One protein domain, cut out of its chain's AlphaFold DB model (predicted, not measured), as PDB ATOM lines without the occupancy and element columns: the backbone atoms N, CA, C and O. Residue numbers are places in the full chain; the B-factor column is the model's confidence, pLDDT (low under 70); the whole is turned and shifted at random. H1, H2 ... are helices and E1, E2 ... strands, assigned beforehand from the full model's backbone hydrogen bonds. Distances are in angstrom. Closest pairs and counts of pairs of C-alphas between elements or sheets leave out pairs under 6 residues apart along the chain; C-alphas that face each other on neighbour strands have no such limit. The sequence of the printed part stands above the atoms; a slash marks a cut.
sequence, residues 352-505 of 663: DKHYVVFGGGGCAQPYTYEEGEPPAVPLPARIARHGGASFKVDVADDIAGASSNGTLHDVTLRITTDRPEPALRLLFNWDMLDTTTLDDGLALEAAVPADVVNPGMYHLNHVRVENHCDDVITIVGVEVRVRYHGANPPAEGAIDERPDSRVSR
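What this domain is: This is residues 352 to 505 of the 663 residues of an uncharacterized protein of Phycisphaeraceae bacterium (UniProt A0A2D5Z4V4). Two sheets lie face to face as a sandwich: a larger, twisted sheet of E1, E2, E4, E6, E7 and E9, and a smaller one of E3, E8 and E5, with strands crossed at 36 degrees. The short helix H1 sits at one end, over E4, and two loops stick out, residues 367 to 372 and residues 491 to 499. The 154 printed residues include one named helix and nine named strands, in the order E1 E2 E3 H1 E4 E5 E6 E7 E8 E9; the class is mostly strand, though under half of the residues are in named elements. The larger sheet is branched, the smaller runs E3 E8 E5, and neighbour strands in both are antiparallel. The whole is compact, with a radius of gyration of the C-alphas of 16.4 A and spans of 46 by 39 by 35 A.

Where its parts are: E1, residues 353 to 356, begins at C-alpha 353, (6.902, -43.851, -3.161). E2 is residues 381 to 383, and E3, residues 388 to 394, is 20.0 A long. H1 is residues 399 to 404. E4, residues 408 to 417, is 27.9 A long and begins at C-alpha 408, (6.946, -33.406, 1.548). E5 is residues 424 to 428, E6 residues 435 to 437 and E7 residues 443 to 447. E8, residues 460 to 467, is 22.9 A long. E9, residues 473 to 484, is 32.8 A long, bends by 52 degrees at residue 476 and ends at C-alpha 484, (3.717, -36.307, 0.199).

How they stand to each other: In the larger sheet E9 has E1 and E2 on one side and E4 on the other side. N 355 and O 480 of E1 and E9 are 2.8 A apart, N 383 and O 473 of E2 and E9 2.8 A, and N 412 and O 481 of E4 and E9 2.9 A. E7 is on the other side of E4 from E9, with N 413 and O 446 at 2.8 A. E6 and E7 form a hairpin, with N 436 and O 445 at 2.8 A. In the smaller sheet E8 is the inner strand: N 391 and O 463 of E3 and E8 are 2.8 A apart, and N 427 and O 464 of E5 and E8 2.9 A. The parts of the two sheets that face each other are 9.2 A centre to centre; the closest C-alphas of E3 and E9, those of Val 393 and Val 480, are 7.6 A apart. H1 is on the larger sheet at a height over the sheet of 8.7 A, along E4 at 25 degrees on the local plane; its closest C-alpha pair with E4 is Ala 402 and Leu 408, 5.0 A. Every O i to N i+4 pair of H1 is within hydrogen-bond range.

The domain as a whole: The two C-alphas farthest apart, those of Glu 371 and Gly 406, are 50.1 A apart. The printed part has no cut. The links E1 to E2 and E7 to E8 are long, and residues 485 to 505 hold no named element. The mean pLDDT of the printed part is 78.3; it is under 70 in residues 358 to 378, 421 to 422, 456 to 458 and 492 to 505.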
ATOM      1  N   ASP A 352       3.330 -40.624  -3.231       97.44
ATOM      2  CA  ASP A 352       3.999 -41.515  -2.286       97.44
ATOM      3  C   ASP A 352       4.756 -42.621  -3.023       97.44
ATOM      4  O   ASP A 352       4.234 -43.240  -3.964       97.44
ATOM      5  N   LYS A 353       5.991 -42.862  -2.581       96.00
ATOM      6  CA  LYS A 353       6.902 -43.851  -3.161       96.00
ATOM      7  C   LYS A 353       7.480 -44.752  -2.092       96.00
ATOM      8  O   LYS A 353       7.796 -44.321  -0.982       96.00
ATOM      9  N   HIS A 354       7.652 -46.010  -2.477       94.56
ATOM     10  CA  HIS A 354       8.218 -47.037  -1.626       94.56
ATOM     11  C   HIS A 354       9.429 -47.673  -2.303       94.56
ATOM     12  O   HIS A 354       9.295 -48.443  -3.255       94.56
ATOM     13  N   TYR A 355      10.614 -47.326  -1.812       92.69
ATOM     14  CA  TYR A 355      11.888 -47.836  -2.289       92.69
ATOM     15  C   TYR A 355      12.314 -49.031  -1.450       92.69
ATOM     16  O   TYR A 355      12.473 -48.908  -0.238       92.69
ATOM     17  N   VAL A 356      12.547 -50.173  -2.090       87.75
ATOM     18  CA  VAL A 356      12.965 -51.394  -1.397       87.75
ATOM     19  C   VAL A 356      14.347 -51.807  -1.886       87.75
ATOM     20  O   VAL A 356      14.624 -51.781  -3.085       87.75
ATOM     21  N   VAL A 357      15.227 -52.194  -0.962       82.62
ATOM     22  CA  VAL A 357      16.436 -52.946  -1.309       82.62
ATOM     23  C   VAL A 357      16.005 -54.375  -1.569       82.62
ATOM     24  O   VAL A 357      15.537 -55.072  -0.666       82.62
ATOM     25  N   PHE A 358      16.146 -54.824  -2.807       67.62
ATOM     26  CA  PHE A 358      15.764 -56.182  -3.149       67.62
ATOM     27  C   PHE A 358      16.760 -57.166  -2.544       67.62
ATOM     28  O   PHE A 358      17.917 -57.247  -2.948       67.62
ATOM     29  N   GLY A 359      16.291 -57.967  -1.586       54.03
ATOM     30  CA  GLY A 359      16.882 -59.279  -1.384       54.03
ATOM     31  C   GLY A 359      16.709 -60.071  -2.662       54.03
ATOM     32  O   GLY A 359      15.651 -60.003  -3.283       54.03
ATOM     33  N   GLY A 360      17.740 -60.795  -3.073       45.41
ATOM     34  CA  GLY A 360      17.715 -61.691  -4.223       45.41
ATOM     35  C   GLY A 360      16.846 -62.898  -3.904       45.41
ATOM     36  O   GLY A 360      17.344 -64.014  -3.800       45.41
ATOM     37  N   GLY A 361      15.560 -62.641  -3.659       34.31
ATOM     38  CA  GLY A 361      14.571 -63.585  -3.194       34.31
ATOM     39  C   GLY A 361      14.573 -64.798  -4.100       34.31
ATOM     40  O   GLY A 361      14.167 -64.725  -5.257       34.31
ATOM     41  N   GLY A 362      15.081 -65.898  -3.555       33.81
ATOM     42  CA  GLY A 362      14.969 -67.257  -4.070       33.81
ATOM     43  C   GLY A 362      15.780 -67.593  -5.313       33.81
ATOM     44  O   GLY A 362      16.101 -68.762  -5.486       33.81
ATOM     45  N   CYS A 363      16.111 -66.633  -6.176       34.09
ATOM     46  CA  CYS A 363      16.626 -66.954  -7.497       34.09
ATOM     47  C   CYS A 363      17.368 -65.765  -8.126       34.09
ATOM     48  O   CYS A 363      16.923 -65.140  -9.087       34.09
ATOM     49  N   ALA A 364      18.599 -65.548  -7.664       37.50
ATOM     50  CA  ALA A 364      19.693 -65.379  -8.611       37.50
ATOM     51  C   ALA A 364      19.668 -66.593  -9.547       37.50
ATOM     52  O   ALA A 364      20.346 -67.585  -9.289       37.50
ATOM     53  N   GLN A 365      18.767 -66.611 -10.533       45.44
ATOM     54  CA  GLN A 365      18.675 -67.785 -11.372       45.44
ATOM     55  C   GLN A 365      20.004 -67.887 -12.121       45.44
ATOM     56  O   GLN A 365      20.391 -66.908 -12.772       45.44
ATOM     57  N   PRO A 366      20.695 -69.040 -12.056       42.75
ATOM     58  CA  PRO A 366      21.995 -69.257 -12.699       42.75
ATOM     59  C   PRO A 366      21.945 -69.118 -14.235       42.75
ATOM     60  O   PRO A 366      22.932 -69.347 -14.916       42.75
ATOM     61  N   TYR A 367      20.791 -68.741 -14.790       48.56
ATOM     62  CA  TYR A 367      20.490 -68.678 -16.213       48.56
ATOM     63  C   TYR A 367      20.760 -67.312 -16.866       48.56
ATOM     64  O   TYR A 367      20.588 -67.161 -18.072       48.56
ATOM     65  N   THR A 368      21.142 -66.290 -16.090       46.00
ATOM     66  CA  THR A 368      21.423 -64.930 -16.613       46.00
ATOM     67  C   THR A 368      22.789 -64.375 -16.214       46.00
ATOM     68  O   THR A 368      23.146 -63.282 -16.643       46.00
ATOM     69  N   TYR A 369      23.559 -65.133 -15.433       44.69
ATOM     70  CA  TYR A 369      24.862 -64.738 -14.909       44.69
ATOM     71  C   TYR A 369      25.880 -65.840 -15.199       44.69
ATOM     72  O   TYR A 369      25.502 -66.999 -15.379       44.69
ATOM     73  N   GLU A 370      27.161 -65.477 -15.253       42.75
ATOM     74  CA  GLU A 370      28.246 -66.451 -15.330       42.75
ATOM     75  C   GLU A 370      28.128 -67.500 -14.220       42.75
ATOM     76  O   GLU A 370      27.707 -67.211 -13.096       42.75
ATOM     77  N   GLU A 371      28.619 -68.708 -14.491       40.78
ATOM     78  CA  GLU A 371      29.135 -69.528 -13.404       40.78
ATOM     79  C   GLU A 371      30.308 -68.794 -12.746       40.78
ATOM     80  O   GLU A 371      31.440 -68.883 -13.211       40.78
ATOM     81  N   GLY A 372      30.031 -68.045 -11.678       37.41
ATOM     82  CA  GLY A 372      31.067 -67.415 -10.861       37.41
ATOM     83  C   GLY A 372      30.751 -66.013 -10.352       37.41
ATOM     84  O   GLY A 372      31.349 -65.611  -9.357       37.41
ATOM     85  N   GLU A 373      29.793 -65.298 -10.946       39.62
ATOM     86  CA  GLU A 373      29.346 -64.000 -10.431       39.62
ATOM     87  C   GLU A 373      27.948 -64.137  -9.823       39.62
ATOM     88  O   GLU A 373      26.945 -63.929 -10.513       39.62
ATOM     89  N   PRO A 374      27.829 -64.509  -8.532       43.81
ATOM     90  CA  PRO A 374      26.551 -64.371  -7.862       43.81
ATOM     91  C   PRO A 374      26.160 -62.890  -7.954       43.81
ATOM     92  O   PRO A 374      26.996 -62.032  -7.642       43.81
ATOM     93  N   PRO A 375      24.924 -62.551  -8.366       51.25
ATOM     94  CA  PRO A 375      24.471 -61.179  -8.242       51.25
ATOM     95  C   PRO A 375      24.711 -60.759  -6.794       51.25
ATOM     96  O   PRO A 375      24.526 -61.557  -5.871       51.25
ATOM     97  N   ALA A 376      25.178 -59.528  -6.593       53.78
ATOM     98  CA  ALA A 376      25.288 -58.970  -5.258       53.78
ATOM     99  C   ALA A 376      23.869 -58.919  -4.691       53.78
ATOM    100  O   ALA A 376      23.114 -58.001  -4.985       53.78
ATOM    101  N   VAL A 377      23.487 -59.964  -3.964       65.38
ATOM    102  CA  VAL A 377      22.208 -60.087  -3.291       65.38
ATOM    103  C   VAL A 377      22.397 -59.409  -1.938       65.38
ATOM    104  O   VAL A 377      23.018 -59.994  -1.052       65.38
ATOM    105  N   PRO A 378      21.929 -58.161  -1.766       69.88
ATOM    106  CA  PRO A 378      22.195 -57.413  -0.548       69.88
ATOM    107  C   PRO A 378      21.443 -57.985   0.657       69.88
ATOM    108  O   PRO A 378      21.846 -57.712   1.778       69.88
ATOM    109  N   LEU A 379      20.371 -58.768   0.457       75.62
ATOM    110  CA  LEU A 379      19.581 -59.375   1.532       75.62
ATOM    111  C   LEU A 379      19.238 -60.848   1.232       75.62
ATOM    112  O   LEU A 379      18.947 -61.167   0.079       75.62
ATOM    113  N   PRO A 380      19.170 -61.731   2.244       81.38
ATOM    114  CA  PRO A 380      19.385 -61.445   3.662       81.38
ATOM    115  C   PRO A 380      20.861 -61.165   3.989       81.38
ATOM    116  O   PRO A 380      21.757 -61.831   3.474       81.38
ATOM    117  N   ALA A 381      21.119 -60.196   4.868       81.75
ATOM    118  CA  ALA A 381      22.468 -59.819   5.291       81.75
ATOM    119  C   ALA A 381      22.708 -60.194   6.752       81.75
ATOM    120  O   ALA A 381      22.113 -59.617   7.660       81.75
ATOM    121  N   ARG A 382      23.618 -61.142   6.986       86.25
ATOM    122  CA  ARG A 382      24.029 -61.540   8.338       86.25
ATOM    123  C   ARG A 382      25.077 -60.572   8.879       86.25
ATOM    124  O   ARG A 382      26.141 -60.413   8.286       86.25
ATOM    125  N   ILE A 383      24.799 -59.976  10.032       86.31
ATOM    126  CA  ILE A 383      25.681 -59.045  10.731       86.31
ATOM    127  C   ILE A 383      26.192 -59.714  12.005       86.31
ATOM    128  O   ILE A 383      25.423 -60.027  12.917       86.31
ATOM    129  N   ALA A 384      27.505 -59.930  12.077       86.81
ATOM    130  CA  ALA A 384      28.155 -60.471  13.267       86.81
ATOM    131  C   ALA A 384      27.983 -59.548  14.488       86.81
ATOM    132  O   ALA A 384      27.717 -58.352  14.346       86.81
ATOM    133  N   ARG A 385      28.191 -60.101  15.687       85.88
ATOM    134  CA  ARG A 385      28.252 -59.343  16.944       85.88
ATOM    135  C   ARG A 385      29.228 -58.167  16.817       85.88
ATOM    136  O   ARG A 385      30.376 -58.375  16.424       85.88
ATOM    137  N   HIS A 386      28.789 -56.956  17.168       83.94
ATOM    138  CA  HIS A 386      29.580 -55.717  17.056       83.94
ATOM    139  C   HIS A 386      30.075 -55.402  15.628       83.94
ATOM    140  O   HIS A 386      31.013 -54.623  15.451       83.94
ATOM    141  N   GLY A 387      29.467 -56.021  14.610       89.94
ATOM    142  CA  GLY A 387      29.732 -55.770  13.197       89.94
ATOM    143  C   GLY A 387      28.771 -54.748  12.592       89.94
ATOM    144  O   GLY A 387      27.924 -54.174  13.273       89.94
ATOM    145  N   GLY A 388      28.865 -54.549  11.278       90.44
ATOM    146  CA  GLY A 388      27.908 -53.732  10.539       90.44
ATOM    147  C   GLY A 388      27.767 -54.159   9.083       90.44
ATOM    148  O   GLY A 388      28.650 -54.817   8.534       90.44
ATOM    149  N   ALA A 389      26.653 -53.773   8.470       90.62
ATOM    150  CA  ALA A 389      26.384 -53.922   7.044       90.62
ATOM    151  C   ALA A 389      26.051 -52.564   6.424       90.62
ATOM    152  O   ALA A 389      25.658 -51.620   7.113       90.62
ATOM    153  N   SER A 390      26.233 -52.449   5.112       90.31
ATOM    154  CA  SER A 390      25.872 -51.252   4.362       90.31
ATOM    155  C   SER A 390      25.072 -51.626   3.128       90.31
ATOM    156  O   SER A 390      25.459 -52.512   2.371       90.31
ATOM    157  N   PHE A 391      23.975 -50.914   2.934       89.69
ATOM    158  CA  PHE A 391      23.040 -51.070   1.837       89.69
ATOM    159  C   PHE A 391      22.984 -49.772   1.047       89.69
ATOM    160  O   PHE A 391      23.254 -48.689   1.572       89.69
ATOM    161  N   LYS A 392      22.642 -49.891  -0.229       88.56
ATOM    162  CA  LYS A 392      22.450 -48.754  -1.118       88.56
ATOM    163  C   LYS A 392      20.969 -48.632  -1.437       88.56
ATOM    164  O   LYS A 392      20.365 -49.616  -1.850       88.56
ATOM    165  N   VAL A 393      20.409 -47.440  -1.252       89.50
ATOM    166  CA  VAL A 393      19.032 -47.123  -1.644       89.50
ATOM    167  C   VAL A 393      19.059 -45.938  -2.586       89.50
ATOM    168  O   VAL A 393      19.500 -44.849  -2.231       89.50
ATOM    169  N   ASP A 394      18.578 -46.157  -3.798       89.56
ATOM    170  CA  ASP A 394      18.476 -45.117  -4.808       89.56
ATOM    171  C   ASP A 394      17.155 -44.340  -4.630       89.56
ATOM    172  O   ASP A 394      16.082 -44.875  -4.881       89.56
ATOM    173  N   VAL A 395      17.182 -43.101  -4.152       93.19
ATOM    174  CA  VAL A 395      15.957 -42.295  -4.002       93.19
ATOM    175  C   VAL A 395      15.902 -41.306  -5.158       93.19
ATOM    176  O   VAL A 395      16.749 -40.425  -5.258       93.19
ATOM    177  N   ALA A 396      14.919 -41.461  -6.050       92.56
ATOM    178  CA  ALA A 396      14.804 -40.623  -7.246       92.56
ATOM    179  C   ALA A 396      14.145 -39.257  -6.985       92.56
ATOM    180  O   ALA A 396      14.200 -38.383  -7.846       92.56
ATOM    181  N   ASP A 397      13.516 -39.076  -5.824       92.81
ATOM    182  CA  ASP A 397      12.826 -37.847  -5.440       92.81
ATOM    183  C   ASP A 397      13.781 -36.685  -5.135       92.81
ATOM    184  O   ASP A 397      14.808 -36.852  -4.475       92.81
ATOM    185  N   ASP A 398      13.375 -35.469  -5.510       91.94
ATOM    186  CA  ASP A 398      13.984 -34.233  -5.011       91.94
ATOM    187  C   ASP A 398      13.449 -33.907  -3.606       91.94
ATOM    188  O   ASP A 398      12.575 -33.056  -3.418       91.94
ATOM    189  N   ILE A 399      13.970 -34.622  -2.607       94.31
ATOM    190  CA  ILE A 399      13.544 -34.491  -1.207       94.31
ATOM    191  C   ILE A 399      13.794 -33.077  -0.663       94.31
ATOM    192  O   ILE A 399      12.935 -32.516   0.021       94.31
ATOM    193  N   ALA A 400      14.932 -32.467  -0.997       91.44
ATOM    194  CA  ALA A 400      15.269 -31.116  -0.550       91.44
ATOM    195  C   ALA A 400      14.317 -30.063  -1.145       91.44
ATOM    196  O   ALA A 400      13.839 -29.174  -0.426       91.44
ATOM    197  N   GLY A 401      13.995 -30.179  -2.440       91.94
ATOM    198  CA  GLY A 401      13.013 -29.325  -3.105       91.94
ATOM    199  C   GLY A 401      11.603 -29.505  -2.540       91.94
ATOM    200  O   GLY A 401      10.940 -28.511  -2.228       91.94
ATOM    201  N   ALA A 402      11.176 -30.753  -2.330       93.50
ATOM    202  CA  ALA A 402       9.874 -31.092  -1.756       93.50
ATOM    203  C   ALA A 402       9.713 -30.636  -0.294       93.50
ATOM    204  O   ALA A 402       8.630 -30.220   0.125       93.50
ATOM    205  N   SER A 403      10.787 -30.676   0.496       94.88
ATOM    206  CA  SER A 403      10.791 -30.126   1.854       94.88
ATOM    207  C   SER A 403      10.693 -28.596   1.828       94.88
ATOM    208  O   SER A 403       9.843 -28.011   2.499       94.88
ATOM    209  N   SER A 404      11.493 -27.941   0.979       93.69
ATOM    210  CA  SER A 404      11.546 -26.475   0.886       93.69
ATOM    211  C   SER A 404      10.240 -25.845   0.393       93.69
ATOM    212  O   SER A 404       9.906 -24.728   0.784       93.69
ATOM    213  N   ASN A 405       9.496 -26.542  -0.472       94.19
ATOM    214  CA  ASN A 405       8.213 -26.071  -0.997       94.19
ATOM    215  C   ASN A 405       6.997 -26.525  -0.155       94.19
ATOM    216  O   ASN A 405       5.867 -26.170  -0.494       94.19
ATOM    217  N   GLY A 406       7.219 -27.279   0.931       94.75
ATOM    218  CA  GLY A 406       6.174 -27.739   1.850       94.75
ATOM    219  C   GLY A 406       5.268 -28.846   1.301       94.75
ATOM    220  O   GLY A 406       4.152 -29.002   1.794       94.75
ATOM    221  N   THR A 407       5.700 -29.585   0.273       95.62
ATOM    222  CA  THR A 407       4.923 -30.706  -0.296       95.62
ATOM    223  C   THR A 407       5.275 -32.054   0.331       95.62
ATOM    224  O   THR A 407       4.422 -32.941   0.377       95.62
ATOM    225  N   LEU A 408       6.499 -32.208   0.841       96.88
ATOM    226  CA  LEU A 408       6.946 -33.406   1.548       96.88
ATOM    227  C   LEU A 408       6.235 -33.532   2.903       96.88
ATOM    228  O   LEU A 408       6.278 -32.604   3.706       96.88
ATOM    229  N   HIS A 409       5.631 -34.693   3.162       97.38
ATOM    230  CA  HIS A 409       5.084 -35.046   4.472       97.38
ATOM    231  C   HIS A 409       6.188 -35.615   5.374       97.38
ATOM    232  O   HIS A 409       6.489 -35.041   6.416       97.38
ATOM    233  N   ASP A 410       6.821 -36.720   4.964       97.00
ATOM    234  CA  ASP A 410       8.002 -37.276   5.632       97.00
ATOM    235  C   ASP A 410       8.794 -38.235   4.736       97.00
ATOM    236  O   ASP A 410       8.345 -38.644   3.662       97.00
ATOM    237  N   VAL A 411       9.987 -38.590   5.216       97.62
ATOM    238  CA  VAL A 411      10.786 -39.708   4.722       97.62
ATOM    239  C   VAL A 411      11.067 -40.638   5.895       97.62
ATOM    240  O   VAL A 411      11.525 -40.183   6.947       97.62
ATOM    241  N   THR A 412      10.821 -41.935   5.728       97.19
ATOM    242  CA  THR A 412      11.127 -42.943   6.751       97.19
ATOM    243  C   THR A 412      12.019 -44.046   6.201       97.19
ATOM    244  O   THR A 412      11.862 -44.488   5.065       97.19
ATOM    245  N   LEU A 413      12.969 -44.489   7.023       95.81
ATOM    246  CA  LEU A 413      13.762 -45.695   6.824       95.81
ATOM    247  C   LEU A 413      13.181 -46.789   7.716       95.81
ATOM    248  O   LEU A 413      13.061 -46.596   8.924       95.81
ATOM    249  N   ARG A 414      12.900 -47.953   7.137       93.38
ATOM    250  CA  ARG A 414      12.508 -49.159   7.860       93.38
ATOM    251  C   ARG A 414      13.522 -50.275   7.625       93.38
ATOM    252  O   ARG A 414      13.912 -50.548   6.491       93.38
ATOM    253  N   ILE A 415      13.942 -50.914   8.713       90.31
ATOM    254  CA  ILE A 415      14.837 -52.073   8.725       90.31
ATOM    255  C   ILE A 415      14.099 -53.234   9.372       90.31
ATOM    256  O   ILE A 415      13.707 -53.129  10.532       90.31
ATOM    257  N   THR A 416      13.962 -54.338   8.645       87.44
ATOM    258  CA  THR A 416      13.349 -55.570   9.153       87.44
ATOM    259  C   THR A 416      14.436 -56.590   9.465       87.44
ATOM    260  O   THR A 416      15.354 -56.797   8.659       87.44
ATOM    261  N   THR A 417      14.329 -57.239  10.621       83.62
ATOM    262  CA  THR A 417      15.239 -58.277  11.118       83.62
ATOM    263  C   THR A 417      14.561 -59.651  11.151       83.62
ATOM    264  O   THR A 417      13.353 -59.784  10.963       83.62
ATOM    265  N   ASP A 418      15.353 -60.701  11.365       79.38
ATOM    266  CA  ASP A 418      14.875 -62.076  11.552       79.38
ATOM    267  C   ASP A 418      14.336 -62.378  12.954       79.38
ATOM    268  O   ASP A 418      13.657 -63.386  13.147       79.38
ATOM    269  N   ARG A 419      14.629 -61.520  13.934       74.31
ATOM    270  CA  ARG A 419      14.212 -61.684  15.331       74.31
ATOM    271  C   ARG A 419      14.078 -60.345  16.061       74.31
ATOM    272  O   ARG A 419      14.729 -59.380  15.644       74.31
ATOM    273  N   PRO A 420      13.265 -60.270  17.135       72.38
ATOM    274  CA  PRO A 420      12.996 -59.005  17.803       72.38
ATOM    275  C   PRO A 420      14.186 -58.543  18.645       72.38
ATOM    276  O   PRO A 420      14.349 -59.002  19.771       72.38
ATOM    277  N   GLU A 421      15.041 -57.658  18.122       66.12
ATOM    278  CA  GLU A 421      16.224 -57.175  18.851       66.12
ATOM    279  C   GLU A 421      16.624 -55.732  18.471       66.12
ATOM    280  O   GLU A 421      17.129 -55.498  17.372       66.12
ATOM    281  N   PRO A 422      16.450 -54.748  19.378       61.69
ATOM    282  CA  PRO A 422      16.481 -53.327  19.025       61.69
ATOM    283  C   PRO A 422      17.837 -52.619  19.192       61.69
ATOM    284  O   PRO A 422      17.904 -51.410  18.987       61.69
ATOM    285  N   ALA A 423      18.937 -53.301  19.542       78.81
ATOM    286  CA  ALA A 423      20.245 -52.636  19.686       78.81
ATOM    287  C   ALA A 423      20.977 -52.461  18.340       78.81
ATOM    288  O   ALA A 423      22.194 -52.630  18.239       78.81
ATOM    289  N   LEU A 424      20.229 -52.120  17.292       87.62
ATOM    290  CA  LEU A 424      20.789 -51.708  16.015       87.62
ATOM    291  C   LEU A 424      20.979 -50.192  16.015       87.62
ATOM    292  O   LEU A 424      20.061 -49.442  16.347       87.62
ATOM    293  N   ARG A 425      22.163 -49.733  15.605       90.81
ATOM    294  CA  ARG A 425      22.357 -48.327  15.236       90.81
ATOM    295  C   ARG A 425      22.171 -48.178  13.742       90.81
ATOM    296  O   ARG A 425      22.802 -48.895  12.962       90.81
ATOM    297  N   LEU A 426      21.307 -47.245  13.368       93.69
ATOM    298  CA  LEU A 426      21.016 -46.928  11.980       93.69
ATOM    299  C   LEU A 426      21.674 -45.606  11.623       93.69
ATOM    300  O   LEU A 426      21.536 -44.616  12.342       93.69
ATOM    301  N   LEU A 427      22.391 -45.612  10.506       94.75
ATOM    302  CA  LEU A 427      22.912 -44.406   9.893       94.75
ATOM    303  C   LEU A 427      22.407 -44.308   8.459       94.75
ATOM    304  O   LEU A 427      22.375 -45.307   7.734       94.75
ATOM    305  N   PHE A 428      22.074 -43.094   8.041       95.00
ATOM    306  CA  PHE A 428      21.722 -42.766   6.667       95.00
ATOM    307  C   PHE A 428      22.673 -41.678   6.186       95.00
ATOM    308  O   PHE A 428      22.797 -40.645   6.829       95.00
ATOM    309  N   ASN A 429      23.420 -41.947   5.114       93.56
ATOM    310  CA  ASN A 429      24.499 -41.079   4.627       93.56
ATOM    311  C   ASN A 429      25.455 -40.607   5.738       93.56
ATOM    312  O   ASN A 429      25.927 -39.478   5.724       93.56
ATOM    313  N   TRP A 430      25.792 -41.527   6.653       91.31
ATOM    314  CA  TRP A 430      26.694 -41.325   7.799       91.31
ATOM    315  C   TRP A 430      26.121 -40.513   8.968       91.31
ATOM    316  O   TRP A 430      26.777 -40.448  10.009       91.31
ATOM    317  N   ASP A 431      24.898 -39.998   8.855       94.94
ATOM    318  CA  ASP A 431      24.174 -39.377   9.962       94.94
ATOM    319  C   ASP A 431      23.401 -40.423  10.763       94.94
ATOM    320  O   ASP A 431      22.736 -41.300  10.211       94.94
ATOM    321  N   MET A 432      23.515 -40.349  12.088       95.25
ATOM    322  CA  MET A 432      22.854 -41.271  13.009       95.25
ATOM    323  C   MET A 432      21.371 -40.928  13.126       95.25
ATOM    324  O   MET A 432      21.026 -39.763  13.313       95.25
ATOM    325  N   LEU A 433      20.509 -41.942  13.047       95.25
ATOM    326  CA  LEU A 433      19.065 -41.768  13.144       95.25
ATOM    327  C   LEU A 433      18.524 -42.222  14.501       95.25
ATOM    328  O   LEU A 433      18.969 -43.233  15.052       95.25
ATOM    329  N   ASP A 434      17.503 -41.517  14.986       92.75
ATOM    330  CA  ASP A 434      16.703 -41.946  16.129       92.75
ATOM    331  C   ASP A 434      15.699 -43.014  15.681       92.75
ATOM    332  O   ASP A 434      14.871 -42.786  14.795       92.75
ATOM    333  N   THR A 435      15.783 -44.198  16.286       89.44
ATOM    334  CA  THR A 435      14.999 -45.368  15.886       89.44
ATOM    335  C   THR A 435      13.862 -45.651  16.858       89.44
ATOM    336  O   THR A 435      13.989 -45.510  18.074       89.44
ATOM    337  N   THR A 436      12.733 -46.090  16.311       88.25
ATOM    338  CA  THR A 436      11.589 -46.613  17.056       88.25
ATOM    339  C   THR A 436      11.361 -48.058  16.634       88.25
ATOM    340  O   THR A 436      11.274 -48.360  15.447       88.25
ATOM    341  N   THR A 437      11.288 -48.970  17.598       84.38
ATOM    342  CA  THR A 437      10.923 -50.368  17.338       84.38
ATOM    343  C   THR A 437       9.409 -50.475  17.169       84.38
ATOM    344  O   THR A 437       8.671 -49.926  17.986       84.38
ATOM    345  N   LEU A 438       8.952 -51.150  16.112       81.38
ATOM    346  CA  LEU A 438       7.528 -51.368  15.851       81.38
ATOM    347  C   LEU A 438       6.944 -52.451  16.775       81.38
ATOM    348  O   LEU A 438       7.680 -53.195  17.420       81.38
ATOM    349  N   ASP A 439       5.612 -52.536  16.839       72.75
ATOM    350  CA  ASP A 439       4.880 -53.383  17.798       72.75
ATOM    351  C   ASP A 439       5.190 -54.885  17.681       72.75
ATOM    352  O   ASP A 439       5.075 -55.618  18.664       72.75
ATOM    353  N   ASP A 440       5.588 -55.357  16.496       71.75
ATOM    354  CA  ASP A 440       6.014 -56.744  16.280       71.75
ATOM    355  C   ASP A 440       7.440 -57.024  16.788       71.75
ATOM    356  O   ASP A 440       7.856 -58.177  16.879       71.75
ATOM    357  N   GLY A 441       8.190 -55.976  17.137       76.94
ATOM    358  CA  GLY A 441       9.580 -56.034  17.569       76.94
ATOM    359  C   GLY A 441      10.585 -56.343  16.455       76.94
ATOM    360  O   GLY A 441      11.786 -56.284  16.703       76.94
ATOM    361  N   LEU A 442      10.119 -56.656  15.244       81.62
ATOM    362  CA  LEU A 442      10.911 -57.189  14.130       81.62
ATOM    363  C   LEU A 442      11.320 -56.135  13.115       81.62
ATOM    364  O   LEU A 442      12.170 -56.387  12.261       81.62
ATOM    365  N   ALA A 443      10.725 -54.957  13.211       84.94
ATOM    366  CA  ALA A 443      11.094 -53.818  12.403       84.94
ATOM    367  C   ALA A 443      11.482 -52.626  13.280       84.94
ATOM    368  O   ALA A 443      10.850 -52.323  14.296       84.94
ATOM    369  N   LEU A 444      12.528 -51.926  12.851       88.81
ATOM    370  CA  LEU A 444      12.874 -50.601  13.343       88.81
ATOM    371  C   LEU A 444      12.527 -49.584  12.268       88.81
ATOM    372  O   LEU A 444      12.841 -49.786  11.095       88.81
ATOM    373  N   GLU A 445      11.927 -48.477  12.678       91.81
ATOM    374  CA  GLU A 445      11.631 -47.345  11.815       91.81
ATOM    375  C   GLU A 445      12.333 -46.092  12.337       91.81
ATOM    376  O   GLU A 445      12.447 -45.879  13.545       91.81
ATOM    377  N   ALA A 446      12.823 -45.264  11.425       94.56
ATOM    378  CA  ALA A 446      13.447 -43.994  11.740       94.56
ATOM    379  C   ALA A 446      13.007 -42.928  10.740       94.56
ATOM    380  O   ALA A 446      12.929 -43.190   9.537       94.56
ATOM    381  N   ALA A 447      12.749 -41.717  11.226       96.81
ATOM    382  CA  ALA A 447      12.581 -40.563  10.353       96.81
ATOM    383  C   ALA A 447      13.939 -40.200   9.736       96.81
ATOM    384  O   ALA A 447      14.945 -40.133  10.444       96.81
ATOM    385  N   VAL A 448      13.967 -39.955   8.429       96.75
ATOM    386  CA  VAL A 448      15.165 -39.502   7.715       96.75
ATOM    387  C   VAL A 448      15.016 -38.002   7.453       96.75
ATOM    388  O   VAL A 448      14.096 -37.610   6.731       96.75
ATOM    389  N   PRO A 449      15.877 -37.144   8.029       94.88
ATOM    390  CA  PRO A 449      15.844 -35.716   7.742       94.88
ATOM    391  C   PRO A 449      16.038 -35.435   6.247       94.88
ATOM    392  O   PRO A 449      16.843 -36.081   5.574       94.88
ATOM    393  N   ALA A 450      15.295 -34.467   5.714       93.00
ATOM    394  CA  ALA A 450      15.285 -34.169   4.282       93.00
ATOM    395  C   ALA A 450      16.659 -33.730   3.737       93.00
ATOM    396  O   ALA A 450      16.977 -34.003   2.583       93.00
ATOM    397  N   ASP A 451      17.466 -33.067   4.565       91.06
ATOM    398  CA  ASP A 451      18.820 -32.595   4.259       91.06
ATOM    399  C   ASP A 451      19.889 -33.698   4.309       91.06
ATOM    400  O   ASP A 451      20.973 -33.518   3.758       91.06
ATOM    401  N   VAL A 452      19.571 -34.844   4.919       92.06
ATOM    402  CA  VAL A 452      20.436 -36.033   4.965       92.06
ATOM    403  C   VAL A 452      20.297 -36.874   3.690       92.06
ATOM    404  O   VAL A 452      21.224 -37.594   3.316       92.06
ATOM    405  N   VAL A 453      19.161 -36.797   2.985       91.88
ATOM    406  CA  VAL A 453      18.972 -37.504   1.708       91.88
ATOM    407  C   VAL A 453      19.772 -36.808   0.610       91.88
ATOM    408  O   VAL A 453      19.650 -35.601   0.403       91.88
ATOM    409  N   ASN A 454      20.585 -37.569  -0.124       86.44
ATOM    410  CA  ASN A 454      21.431 -36.998  -1.161       86.44
ATOM    411  C   ASN A 454      20.578 -36.379  -2.287       86.44
ATOM    412  O   ASN A 454      19.722 -37.065  -2.851       86.44
ATOM    413  N   PRO A 455      20.829 -35.113  -2.670       75.12
ATOM    414  CA  PRO A 455      20.051 -34.438  -3.698       75.12
ATOM    415  C   PRO A 455      20.531 -34.763  -5.123       75.12
ATOM    416  O   PRO A 455      21.708 -35.043  -5.379       75.12
ATOM    417  N   GLY A 456      19.621 -34.595  -6.087       63.44
ATOM    418  CA  GLY A 456      19.942 -34.476  -7.512       63.44
ATOM    419  C   GLY A 456      20.715 -35.667  -8.096       63.44
ATOM    420  O   GLY A 456      20.276 -36.811  -8.039       63.44
ATOM    421  N   MET A 457      21.877 -35.400  -8.703       49.91
ATOM    422  CA  MET A 457      22.715 -36.430  -9.344       49.91
ATOM    423  C   MET A 457      23.283 -37.480  -8.372       49.91
ATOM    424  O   MET A 457      23.708 -38.536  -8.831       49.91
ATOM    425  N   TYR A 458      23.277 -37.224  -7.058       60.31
ATOM    426  CA  TYR A 458      23.822 -38.122  -6.032       60.31
ATOM    427  C   TYR A 458      22.748 -38.993  -5.360       60.31
ATOM    428  O   TYR A 458      22.925 -39.409  -4.227       60.31
ATOM    429  N   HIS A 459      21.660 -39.314  -6.060       73.38
ATOM    430  CA  HIS A 459      20.497 -40.105  -5.610       73.38
ATOM    431  C   HIS A 459      20.784 -41.433  -4.878       73.38
ATOM    432  O   HIS A 459      19.900 -42.001  -4.235       73.38
ATOM    433  N   LEU A 460      22.003 -41.959  -4.978       83.94
ATOM    434  CA  LEU A 460      22.427 -43.149  -4.259       83.94
ATOM    435  C   LEU A 460      22.698 -42.815  -2.788       83.94
ATOM    436  O   LEU A 460      23.655 -42.112  -2.466       83.94
ATOM    437  N   ASN A 461      21.888 -43.365  -1.891       89.12
ATOM    438  CA  ASN A 461      22.026 -43.187  -0.451       89.12
ATOM    439  C   ASN A 461      22.619 -44.434   0.204       89.12
ATOM    440  O   ASN A 461      22.353 -45.563  -0.214       89.12
ATOM    441  N   HIS A 462      23.404 -44.226   1.255       91.88
ATOM    442  CA  HIS A 462      24.029 -45.283   2.037       91.88
ATOM    443  C   HIS A 462      23.276 -45.491   3.346       91.88
ATOM    444  O   HIS A 462      23.244 -44.607   4.198       91.88
ATOM    445  N   VAL A 463      22.731 -46.688   3.531       92.62
ATOM    446  CA  VAL A 463      22.131 -47.123   4.793       92.62
ATOM    447  C   VAL A 463      23.122 -48.035   5.495       92.62
ATOM    448  O   VAL A 463      23.465 -49.091   4.966       92.62
ATOM    449  N   ARG A 464      23.596 -47.653   6.679       93.81
ATOM    450  CA  ARG A 464      24.492 -48.477   7.492       93.81
ATOM    451  C   ARG A 464      23.766 -48.961   8.736       93.81
ATOM    452  O   ARG A 464      23.153 -48.178   9.452       93.81
ATOM    453  N   VAL A 465      23.865 -50.263   8.974       92.31
ATOM    454  CA  VAL A 465      23.281 -50.937  10.132       92.31
ATOM    455  C   VAL A 465      24.422 -51.502  10.960       92.31
ATOM    456  O   VAL A 465      25.200 -52.308  10.450       92.31
ATOM    457  N   GLU A 466      24.540 -51.084  12.216       93.00
ATOM    458  CA  GLU A 466      25.551 -51.586  13.150       93.00
ATOM    459  C   GLU A 466      24.885 -52.421  14.239       93.00
ATOM    460  O   GLU A 466      23.958 -51.967  14.911       93.00
ATOM    461  N   ASN A 467      25.359 -53.654  14.402       90.62
ATOM    462  CA  ASN A 467      24.831 -54.602  15.368       90.62
ATOM    463  C   ASN A 467      25.540 -54.432  16.716       90.62
ATOM    464  O   ASN A 467      26.674 -54.882  16.876       90.62
ATOM    465  N   HIS A 468      24.873 -53.824  17.696       88.31
ATOM    466  CA  HIS A 468      25.378 -53.738  19.070       88.31
ATOM    467  C   HIS A 468      24.832 -54.826  19.999       88.31
ATOM    468  O   HIS A 468      25.173 -54.816  21.182       88.31
ATOM    469  N   CYS A 469      24.041 -55.770  19.488       80.56
ATOM    470  CA  CYS A 469      23.665 -56.961  20.238       80.56
ATOM    471  C   CYS A 469      24.874 -57.881  20.444       80.56
ATOM    472  O   CYS A 469      25.872 -57.813  19.720       80.56
ATOM    473  N   ASP A 470      24.753 -58.775  21.427       83.69
ATOM    474  CA  ASP A 470      25.759 -59.794  21.740       83.69
ATOM    475  C   ASP A 470      25.667 -61.046  20.845       83.69
ATOM    476  O   ASP A 470      26.488 -61.956  20.963       83.69
ATOM    477  N   ASP A 471      24.727 -61.044  19.902       83.00
ATOM    478  CA  ASP A 471      24.400 -62.141  18.996       83.00
ATOM    479  C   ASP A 471      24.448 -61.695  17.523       83.00
ATOM    480  O   ASP A 471      24.548 -60.511  17.199       83.00
ATOM    481  N   VAL A 472      24.379 -62.660  16.601       84.19
ATOM    482  CA  VAL A 472      24.282 -62.410  15.153       84.19
ATOM    483  C   VAL A 472      22.851 -62.008  14.789       84.19
ATOM    484  O   VAL A 472      21.904 -62.658  15.220       84.19
ATOM    485  N   ILE A 473      22.691 -60.977  13.958       84.19
ATOM    486  CA  ILE A 473      21.384 -60.529  13.446       84.19
ATOM    487  C   ILE A 473      21.354 -60.669  11.929       84.19
ATOM    488  O   ILE A 473      22.356 -60.391  11.267       84.19
ATOM    489  N   THR A 474      20.210 -61.062  11.372       85.94
ATOM    490  CA  THR A 474      20.003 -61.063   9.925       85.94
ATOM    491  C   THR A 474      19.070 -59.926   9.536       85.94
ATOM    492  O   THR A 474      17.933 -59.861   9.994       85.94
ATOM    493  N   ILE A 475      19.537 -59.035   8.663       84.38
ATOM    494  CA  ILE A 475      18.691 -58.024   8.027       84.38
ATOM    495  C   ILE A 475      18.002 -58.657   6.832       84.38
ATOM    496  O   ILE A 475      18.648 -59.293   5.997       84.38
ATOM    497  N   VAL A 476      16.692 -58.478   6.754       84.00
ATOM    498  CA  VAL A 476      15.829 -59.152   5.778       84.00
ATOM    499  C   VAL A 476      14.935 -58.188   5.007       84.00
ATOM    500  O   VAL A 476      14.369 -58.569   3.985       84.00
ATOM    501  N   GLY A 477      14.869 -56.932   5.449       84.81
ATOM    502  CA  GLY A 477      14.229 -55.836   4.734       84.81
ATOM    503  C   GLY A 477      14.969 -54.529   4.985       84.81
ATOM    504  O   GLY A 477      15.393 -54.257   6.108       84.81
ATOM    505  N   VAL A 478      15.137 -53.737   3.929       89.81
ATOM    506  CA  VAL A 478      15.598 -52.348   3.996       89.81
ATOM    507  C   VAL A 478      14.708 -51.551   3.053       89.81
ATOM    508  O   VAL A 478      14.710 -51.784   1.843       89.81
ATOM    509  N   GLU A 479      13.919 -50.648   3.618       92.75
ATOM    510  CA  GLU A 479      12.841 -49.932   2.938       92.75
ATOM    511  C   GLU A 479      12.962 -48.433   3.224       92.75
ATOM    512  O   GLU A 479      13.184 -48.032   4.364       92.75
ATOM    513  N   VAL A 480      12.794 -47.592   2.206       95.25
ATOM    514  CA  VAL A 480      12.666 -46.138   2.357       95.25
ATOM    515  C   VAL A 480      11.322 -45.710   1.790       95.25
ATOM    516  O   VAL A 480      11.022 -45.958   0.619       95.25
ATOM    517  N   ARG A 481      10.501 -45.062   2.613       96.06
ATOM    518  CA  ARG A 481       9.203 -44.514   2.210       96.06
ATOM    519  C   ARG A 481       9.320 -43.004   2.119       96.06
ATOM    520  O   ARG A 481       9.844 -42.369   3.028       96.06
ATOM    521  N   VAL A 482       8.833 -42.445   1.020       97.25
ATOM    522  CA  VAL A 482       8.733 -41.001   0.804       97.25
ATOM    523  C   VAL A 482       7.256 -40.678   0.677       97.25
ATOM    524  O   VAL A 482       6.592 -41.213  -0.214       97.25
ATOM    525  N   ARG A 483       6.747 -39.828   1.571       97.44
ATOM    526  CA  ARG A 483       5.335 -39.448   1.614       97.44
ATOM    527  C   ARG A 483       5.140 -37.973   1.329       97.44
ATOM    528  O   ARG A 483       5.908 -37.135   1.803       97.44
ATOM    529  N   TYR A 484       4.072 -37.657   0.613       97.38
ATOM    530  CA  TYR A 484       3.717 -36.307   0.199       97.38
ATOM    531  C   TYR A 484       2.337 -35.907   0.718       97.38
ATOM    532  O   TYR A 484       1.412 -36.712   0.844       97.38
ATOM    533  N   HIS A 485       2.166 -34.616   0.980       96.06
ATOM    534  CA  HIS A 485       0.855 -34.062   1.281       96.06
ATOM    535  C   HIS A 485      -0.046 -34.111   0.040       96.06
ATOM    536  O   HIS A 485       0.272 -33.531  -0.995       96.06
ATOM    537  N   GLY A 486      -1.206 -34.763   0.165       91.50
ATOM    538  CA  GLY A 486      -2.190 -34.851  -0.918       91.50
ATOM    539  C   GLY A 486      -1.886 -35.914  -1.976       91.50
ATOM    540  O   GLY A 486      -2.493 -35.874  -3.044       91.50
ATOM    541  N   ALA A 487      -0.977 -36.856  -1.693       93.44
ATOM    542  CA  ALA A 487      -0.788 -38.031  -2.534       93.44
ATOM    543  C   ALA A 487      -2.078 -38.864  -2.628       93.44
ATOM    544  O   ALA A 487      -2.858 -38.971  -1.676       93.44
ATOM    545  N   ASN A 488      -2.288 -39.475  -3.790       91.75
ATOM    546  CA  ASN A 488      -3.373 -40.405  -4.026       91.75
ATOM    547  C   ASN A 488      -3.107 -41.689  -3.231       91.75
ATOM    548  O   ASN A 488      -2.068 -42.333  -3.459       91.75
ATOM    549  N   PRO A 489      -4.044 -42.113  -2.366       89.88
ATOM    550  CA  PRO A 489      -3.939 -43.413  -1.727       89.88
ATOM    551  C   PRO A 489      -4.034 -44.530  -2.780       89.88
ATOM    552  O   PRO A 489      -4.557 -44.302  -3.882       89.88
ATOM    553  N   PRO A 490      -3.564 -45.746  -2.462       87.31
ATOM    554  CA  PRO A 490      -3.853 -46.924  -3.270       87.31
ATOM    555  C   PRO A 490      -5.359 -47.101  -3.474       87.31
ATOM    556  O   PRO A 490      -6.147 -46.918  -2.541       87.31
ATOM    557  N   ALA A 491      -5.760 -47.459  -4.691       86.94
ATOM    558  CA  ALA A 491      -7.150 -47.745  -5.015       86.94
ATOM    559  C   ALA A 491      -7.676 -48.985  -4.263       86.94
ATOM    560  O   ALA A 491      -6.915 -49.841  -3.800       86.94
ATOM    561  N   GLU A 492      -9.002 -49.108  -4.161       69.25
ATOM    562  CA  GLU A 492      -9.639 -50.286  -3.565       69.25
ATOM    563  C   GLU A 492      -9.215 -51.582  -4.282       69.25
ATOM    564  O   GLU A 492      -9.071 -51.640  -5.504       69.25
ATOM    565  N   GLY A 493      -9.003 -52.645  -3.504       60.03
ATOM    566  CA  GLY A 493      -8.482 -53.912  -4.024       60.03
ATOM    567  C   GLY A 493      -6.965 -53.934  -4.230       60.03
ATOM    568  O   GLY A 493      -6.457 -54.923  -4.765       60.03
ATOM    569  N   ALA A 494      -6.238 -52.898  -3.790       60.28
ATOM    570  CA  ALA A 494      -4.796 -52.971  -3.589       60.28
ATOM    571  C   ALA A 494      -4.472 -54.172  -2.692       60.28
ATOM    572  O   ALA A 494      -4.875 -54.248  -1.530       60.28
ATOM    573  N   ILE A 495      -3.774 -55.149  -3.264       52.81
ATOM    574  CA  ILE A 495      -3.348 -56.332  -2.532       52.81
ATOM    575  C   ILE A 495      -2.089 -55.944  -1.759       52.81
ATOM    576  O   ILE A 495      -1.010 -55.830  -2.343       52.81
ATOM    577  N   ASP A 496      -2.207 -55.776  -0.444       44.94
ATOM    578  CA  ASP A 496      -1.050 -55.614   0.438       44.94
ATOM    579  C   ASP A 496      -0.370 -56.972   0.713       44.94
ATOM    580  O   ASP A 496      -0.271 -57.458   1.836       44.94
ATOM    581  N   GLU A 497       0.049 -57.656  -0.355       38.75
ATOM    582  CA  GLU A 497       0.760 -58.941  -0.284       38.75
ATOM    583  C   GLU A 497       2.279 -58.752  -0.364       38.75
ATOM    584  O   GLU A 497       3.010 -59.486  -1.027       38.75
ATOM    585  N   ARG A 498       2.794 -57.804   0.410       40.84
ATOM    586  CA  ARG A 498       3.929 -58.157   1.254       40.84
ATOM    587  C   ARG A 498       3.404 -57.987   2.673       40.84
ATOM    588  O   ARG A 498       3.191 -56.850   3.074       40.84
ATOM    589  N   PRO A 499       3.201 -59.057   3.468       31.83
ATOM    590  CA  PRO A 499       3.331 -58.821   4.897       31.83
ATOM    591  C   PRO A 499       4.681 -58.112   5.057       31.83
ATOM    592  O   PRO A 499       5.621 -58.492   4.348       31.83
ATOM    593  N   ASP A 500       4.763 -57.100   5.918       32.66
ATOM    594  CA  ASP A 500       5.956 -56.313   6.299       32.66
ATOM    595  C   ASP A 500       7.165 -57.172   6.773       32.66
ATOM    596  O   ASP A 500       8.067 -56.725   7.470       32.66
ATOM    597  N   SER A 501       7.183 -58.454   6.429       33.81
ATOM    598  CA  SER A 501       7.905 -59.516   7.069       33.81
ATOM    599  C   SER A 501       7.568 -60.875   6.415       33.81
ATOM    600  O   SER A 501       7.009 -61.780   7.042       33.81
ATOM    601  N   ARG A 502       7.991 -61.135   5.167       31.78
ATOM    602  CA  ARG A 502       8.116 -62.553   4.734       31.78
ATOM    603  C   ARG A 502       9.151 -63.333   5.563       31.78
ATOM    604  O   ARG A 502       9.258 -64.543   5.417       31.78
ATOM    605  N   VAL A 503       9.825 -62.661   6.498       31.72
ATOM    606  CA  VAL A 503      10.599 -63.289   7.568       31.72
ATOM    607  C   VAL A 503       9.848 -63.387   8.908       31.72
ATOM    608  O   VAL A 503      10.116 -64.334   9.639       31.72
ATOM    609  N   SER A 504       8.837 -62.558   9.231       27.98
ATOM    610  CA  SER A 504       8.179 -62.672  10.559       27.98
ATOM    611  C   SER A 504       7.128 -63.758  10.667       27.98
ATOM    612  O   SER A 504       6.914 -64.293  11.753       27.98
ATOM    613  N   ARG A 505       6.477 -64.162   9.575       26.69
ATOM    614  CA  ARG A 505       5.443 -65.204   9.705       26.69
ATOM    615  C   ARG A 505       5.989 -66.628   9.797       26.69
ATOM    616  O   ARG A 505       5.211 -67.522  10.118       26.69
TER     617      ARG A 505